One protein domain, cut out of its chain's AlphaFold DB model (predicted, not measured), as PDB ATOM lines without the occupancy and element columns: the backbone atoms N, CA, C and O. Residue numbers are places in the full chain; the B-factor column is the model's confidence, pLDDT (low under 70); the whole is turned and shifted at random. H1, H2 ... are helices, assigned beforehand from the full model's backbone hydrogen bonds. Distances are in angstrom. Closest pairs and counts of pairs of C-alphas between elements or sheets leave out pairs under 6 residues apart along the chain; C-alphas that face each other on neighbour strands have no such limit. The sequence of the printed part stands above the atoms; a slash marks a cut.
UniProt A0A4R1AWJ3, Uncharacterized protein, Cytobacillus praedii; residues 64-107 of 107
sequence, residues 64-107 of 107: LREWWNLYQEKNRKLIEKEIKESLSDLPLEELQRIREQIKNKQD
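Overview. This is residues 64 to 107 of the 107 residues of an uncharacterized protein of Cytobacillus praedii (UniProt A0A4R1AWJ3). A long helix, H1, and a shorter one, H2, make a flat, open V with unequal arms, meeting near the end of H1 and the beginning of H2, where a tight link turns the corner. There is no core: the helices come near each other only by the corner, and most of H1 sticks out free, with residues 64 to 86 standing free. The printed part has 44 residues, with two named helices in the order H1, H2 and no named strand; the class is all helix. The whole is extended, with a radius of gyration of the C-alphas of 14.7 A and spans of 43 by 28 by 6 A.

Along the chain. H1, the longest helix, holds residues 64 to 88 and is 36.1 A from first to last C-alpha. It begins at C-alpha 64 at (170.671, 213.661, 160.294) and ends at C-alpha 88 at (158.538, 181.513, 171.306). H2 holds residues 92 to 103, is 16.4 A long from first to last C-alpha, and ends at C-alpha 103 at (177.071, 178.398, 165.923).

Arrangement. H1 and H2 are close but not clearly touching, with 1 pair of C-alphas within 8 A. The closest C-alphas, those of Leu 87 and Leu 95, are 7.3 A apart. The two helices run opposite ways at a steep tilt of 40 degrees. Their centres are 22.5 A apart. In H1 and H2 every O i to N i+4 pair is within hydrogen-bond range.

Size, cuts and confidence. The two C-alphas farthest apart, those of Leu 64 and Glu 93, are 43.9 A from each other. The printed part has no cut, and the link from H1 to H2, 3 residues, is tight. Residues 88 to 94 and 99 to 107 also stand free. The mean pLDDT of the printed part is 91.3, and residues 106 to 107 are under 70. Asp 107 is the chain's last residue.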
ATOM      1  N   LEU A  64     171.030 214.851 161.071       95.56
ATOM      2  CA  LEU A  64     170.671 213.661 160.294       95.56
ATOM      3  C   LEU A  64     171.377 212.405 160.814       95.56
ATOM      4  O   LEU A  64     170.750 211.350 160.919       95.56
ATOM      5  N   ARG A  65     172.654 212.518 161.195       95.25
ATOM      6  CA  ARG A  65     173.439 211.404 161.747       95.25
ATOM      7  C   ARG A  65     172.867 210.910 163.075       95.25
ATOM      8  O   ARG A  65     172.676 209.708 163.253       95.25
ATOM      9  N   GLU A  66     172.550 211.815 163.997       94.88
ATOM     10  CA  GLU A  66     171.921 211.469 165.273       94.88
ATOM     11  C   GLU A  66     170.548 210.838 165.059       94.88
ATOM     12  O   GLU A  66     170.239 209.805 165.661       94.88
ATOM     13  N   TRP A  67     169.730 211.429 164.184       94.50
ATOM     14  CA  TRP A  67     168.412 210.893 163.867       94.50
ATOM     15  C   TRP A  67     168.504 209.478 163.285       94.50
ATOM     16  O   TRP A  67     167.783 208.580 163.729       94.50
ATOM     17  N   TRP A  68     169.437 209.254 162.358       94.06
ATOM     18  CA  TRP A  68     169.677 207.952 161.746       94.06
ATOM     19  C   TRP A  68     170.105 206.899 162.770       94.06
ATOM     20  O   TRP A  68     169.533 205.809 162.812       94.06
ATOM     21  N   ASN A  69     171.034 207.240 163.665       94.31
ATOM     22  CA  ASN A  69     171.474 206.345 164.736       94.31
ATOM     23  C   ASN A  69     170.318 205.958 165.670       94.31
ATOM     24  O   ASN A  69     170.146 204.786 166.013       94.31
ATOM     25  N   LEU A  70     169.488 206.930 166.060       93.88
ATOM     26  CA  LEU A  70     168.310 206.677 166.892       93.88
ATOM     27  C   LEU A  70     167.285 205.792 166.177       93.88
ATOM     28  O   LEU A  70     166.674 204.926 166.810       93.88
ATOM     29  N   TYR A  71     167.090 205.999 164.876       92.88
ATOM     30  CA  TYR A  71     166.222 205.160 164.063       92.88
ATOM     31  C   TYR A  71     166.745 203.718 163.988       92.88
ATOM     32  O   TYR A  71     165.987 202.791 164.277       92.88
ATOM     33  N   GLN A  72     168.037 203.517 163.702       93.94
ATOM     34  CA  GLN A  72     168.654 202.185 163.669       93.94
ATOM     35  C   GLN A  72     168.524 201.453 165.009       93.94
ATOM     36  O   GLN A  72     168.176 200.273 165.040       93.94
ATOM     37  N   GLU A  73     168.741 202.152 166.122       95.56
ATOM     38  CA  GLU A  73     168.594 201.595 167.467       95.56
ATOM     39  C   GLU A  73     167.151 201.148 167.751       95.56
ATOM     40  O   GLU A  73     166.920 200.043 168.249       95.56
ATOM     41  N   LYS A  74     166.164 201.993 167.421       93.69
ATOM     42  CA  LYS A  74     164.739 201.659 167.572       93.69
ATOM     43  C   LYS A  74     164.362 200.464 166.702       93.69
ATOM     44  O   LYS A  74     163.698 199.550 167.189       93.69
ATOM     45  N   ASN A  75     164.821 200.452 165.454       94.19
ATOM     46  CA  ASN A  75     164.551 199.369 164.520       94.19
ATOM     47  C   ASN A  75     165.183 198.051 164.987       94.19
ATOM     48  O   ASN A  75     164.519 197.020 164.981       94.19
ATOM     49  N   ARG A  76     166.424 198.079 165.499       95.19
ATOM     50  CA  ARG A  76     167.072 196.892 166.080       95.19
ATOM     51  C   ARG A  76     166.234 196.294 167.206       95.19
ATOM     52  O   ARG A  76     166.033 195.087 167.230       95.19
ATOM     53  N   LYS A  77     165.729 197.129 168.122       95.38
ATOM     54  CA  LYS A  77     164.880 196.672 169.236       95.38
ATOM     55  C   LYS A  77     163.553 196.090 168.763       95.38
ATOM     56  O   LYS A  77     163.080 195.120 169.348       95.38
ATOM     57  N   LEU A  78     162.954 196.689 167.736       95.38
ATOM     58  CA  LEU A  78     161.716 196.199 167.138       95.38
ATOM     59  C   LEU A  78     161.929 194.817 166.515       95.38
ATOM     60  O   LEU A  78     161.238 193.878 166.889       95.38
ATOM     61  N   ILE A  79     162.967 194.669 165.691       93.81
ATOM     62  CA  ILE A  79     163.339 193.385 165.085       93.81
ATOM     63  C   ILE A  79     163.667 192.345 166.165       93.81
ATOM     64  O   ILE A  79     163.210 191.211 166.093       93.81
ATOM     65  N   GLU A  80     164.432 192.707 167.200       94.56
ATOM     66  CA  GLU A  80     164.754 191.791 168.303       94.56
ATOM     67  C   GLU A  80     163.491 191.291 169.016       94.56
ATOM     68  O   GLU A  80     163.401 190.115 169.378       94.56
ATOM     69  N   LYS A  81     162.511 192.176 169.215       95.62
ATOM     70  CA  LYS A  81     161.224 191.823 169.810       95.62
ATOM     71  C   LYS A  81     160.439 190.871 168.907       95.62
ATOM     72  O   LYS A  81     160.000 189.833 169.390       95.62
ATOM     73  N   GLU A  82     160.323 191.184 167.620       94.56
ATOM     74  CA  GLU A  82     159.635 190.336 166.639       94.56
ATOM     75  C   GLU A  82     160.278 188.949 166.538       94.56
ATOM     76  O   GLU A  82     159.578 187.937 166.502       94.56
ATOM     77  N   ILE A  83     161.614 188.881 166.562       92.62
ATOM     78  CA  ILE A  83     162.349 187.613 166.597       92.62
ATOM     79  C   ILE A  83     162.006 186.842 167.870       92.62
ATOM     80  O   ILE A  83     161.704 185.658 167.791       92.62
ATOM     81  N   LYS A  84     162.035 187.480 169.046       92.50
ATOM     82  CA  LYS A  84     161.711 186.812 170.317       92.50
ATOM     83  C   LYS A  84     160.300 186.229 170.318       92.50
ATOM     84  O   LYS A  84     160.137 185.089 170.739       92.50
ATOM     85  N   GLU A  85     159.326 186.992 169.834       93.75
ATOM     86  CA  GLU A  85     157.932 186.552 169.701       93.75
ATOM     87  C   GLU A  85     157.812 185.395 168.698       93.75
ATOM     88  O   GLU A  85     157.216 184.366 169.002       93.75
ATOM     89  N   SER A  86     158.476 185.497 167.545       92.62
ATOM     90  CA  SER A  86     158.460 184.435 166.533       92.62
ATOM     91  C   SER A  86     159.115 183.147 167.035       92.62
ATOM     92  O   SER A  86     158.630 182.056 166.762       92.62
ATOM     93  N   LEU A  87     160.215 183.256 167.785       92.44
ATOM     94  CA  LEU A  87     160.929 182.104 168.333       92.44
ATOM     95  C   LEU A  87     160.158 181.423 169.469       92.44
ATOM     96  O   LEU A  87     160.326 180.219 169.651       92.44
ATOM     97  N   SER A  88     159.327 182.142 170.236       89.81
ATOM     98  CA  SER A  88     158.538 181.513 171.306       89.81
ATOM     99  C   SER A  88     157.483 180.534 170.794       89.81
ATOM    100  O   SER A  88     157.118 179.617 171.528       89.81
ATOM    101  N   ASP A  89     157.049 180.690 169.544       92.25
ATOM    102  CA  ASP A  89     156.033 179.838 168.925       92.25
ATOM    103  C   ASP A  89     156.629 178.616 168.199       92.25
ATOM    104  O   ASP A  89     155.889 177.734 167.758       92.25
ATOM    105  N   LEU A  90     157.962 178.528 168.081       93.25
ATOM    106  CA  LEU A  90     158.627 177.433 167.374       93.25
ATOM    107  C   LEU A  90     158.816 176.185 168.253       93.25
ATOM    108  O   LEU A  90     159.124 176.285 169.445       93.25
ATOM    109  N   PRO A  91     158.728 174.977 167.665       93.31
ATOM    110  CA  PRO A  91     159.048 173.744 168.370       93.31
ATOM    111  C   PRO A  91     160.552 173.641 168.674       93.31
ATOM    112  O   PRO A  91     161.407 174.165 167.956       93.31
ATOM    113  N   LEU A  92     160.894 172.891 169.726       91.94
ATOM    114  CA  LEU A  92     162.272 172.746 170.214       91.94
ATOM    115  C   LEU A  92     163.263 172.276 169.135       91.94
ATOM    116  O   LEU A  92     164.398 172.742 169.106       91.94
ATOM    117  N   GLU A  93     162.847 171.365 168.256       93.88
ATOM    118  CA  GLU A  93     163.690 170.846 167.170       93.88
ATOM    119  C   GLU A  93     164.084 171.947 166.176       93.88
ATOM    120  O   GLU A  93     165.228 172.002 165.722       93.88
ATOM    121  N   GLU A  94     163.169 172.866 165.868       92.12
ATOM    122  CA  GLU A  94     163.449 174.008 164.997       92.12
ATOM    123  C   GLU A  94     164.348 175.028 165.699       92.12
ATOM    124  O   GLU A  94     165.320 175.502 165.107       92.12
ATOM    125  N   LEU A  95     164.116 175.282 166.992       94.25
ATOM    126  CA  LEU A  95     165.002 176.114 167.810       94.25
ATOM    127  C   LEU A  95     166.430 175.546 167.885       94.25
ATOM    128  O   LEU A  95     167.403 176.302 167.829       94.25
ATOM    129  N   GLN A  96     166.582 174.220 167.967       91.19
ATOM    130  CA  GLN A  96     167.887 173.554 167.925       91.19
ATOM    131  C   GLN A  96     168.577 173.727 166.568       91.19
ATOM    132  O   GLN A  96     169.752 174.094 166.538       91.19
ATOM    133  N   ARG A  97     167.850 173.554 165.456       93.38
ATOM    134  CA  ARG A  97     168.390 173.792 164.104       93.38
ATOM    135  C   ARG A  97     168.879 175.229 163.932       93.38
ATOM    136  O   ARG A  97     169.980 175.443 163.430       93.38
ATOM    137  N   ILE A  98     168.096 176.210 164.388       92.81
ATOM    138  CA  ILE A  98     168.483 177.629 164.353       92.81
ATOM    139  C   ILE A  98     169.756 177.853 165.181       92.81
ATOM    140  O   ILE A  98     170.696 178.500 164.716       92.81
ATOM    141  N   ARG A  99     169.840 177.277 166.388       92.12
ATOM    142  CA  ARG A  99     171.030 177.380 167.248       92.12
ATOM    143  C   ARG A  99     172.288 176.819 166.577       92.12
ATOM    144  O   ARG A  99     173.346 177.439 166.673       92.12
ATOM    145  N   GLU A 100     172.193 175.668 165.918       93.69
ATOM    146  CA  GLU A 100     173.321 175.053 165.204       93.69
ATOM    147  C   GLU A 100     173.784 175.906 164.017       93.69
ATOM    148  O   GLU A 100     174.982 176.132 163.851       93.69
ATOM    149  N   GLN A 101     172.847 176.461 163.242       91.25
ATOM    150  CA  GLN A 101     173.163 177.369 162.133       91.25
ATOM    151  C   GLN A 101     173.881 178.642 162.595       91.25
ATOM    152  O   GLN A 101     174.777 179.124 161.904       91.25
ATOM    153  N   ILE A 102     173.500 179.190 163.754       92.31
ATOM    154  CA  ILE A 102     174.166 180.365 164.334       92.31
ATOM    155  C   ILE A 102     175.583 180.007 164.788       92.31
ATOM    156  O   ILE A 102     176.514 180.762 164.516       92.31
ATOM    157  N   LYS A 103     175.760 178.854 165.444       90.44
ATOM    158  CA  LYS A 103     177.071 178.398 165.923       90.44
ATOM    159  C   LYS A 103     178.071 178.245 164.771       90.44
ATOM    160  O   LYS A 103     179.177 178.752 164.869       90.44
ATOM    161  N   ASN A 104     177.640 177.654 163.656       81.94
ATOM    162  CA  ASN A 104     178.485 177.429 162.478       81.94
ATOM    163  C   ASN A 104     178.834 178.708 161.693       81.94
ATOM    164  O   ASN A 104     179.659 178.648 160.792       81.94
ATOM    165  N   LYS A 105     178.183 179.848 161.969       79.62
ATOM    166  CA  LYS A 105     178.511 181.148 161.350       79.62
ATOM    167  C   LYS A 105     179.584 181.930 162.111       79.62
ATOM    168  O   LYS A 105     180.028 182.957 161.605       79.62
ATOM    169  N   GLN A 106     179.911 181.521 163.338       66.25
ATOM    170  CA  GLN A 106     180.928 182.179 164.165       66.25
ATOM    171  C   GLN A 106     182.298 181.484 164.121       66.25
ATOM    172  O   GLN A 106     183.240 182.020 164.701       66.25
ATOM    173  N   ASP A 107     182.391 180.346 163.428       49.88
ATOM    174  CA  ASP A 107     183.635 179.647 163.077       49.88
ATOM    175  C   ASP A 107     184.068 180.022 161.646       49.88
ATOM    176  O   ASP A 107     185.292 180.138 161.409       49.88
TER     177      ASP A 107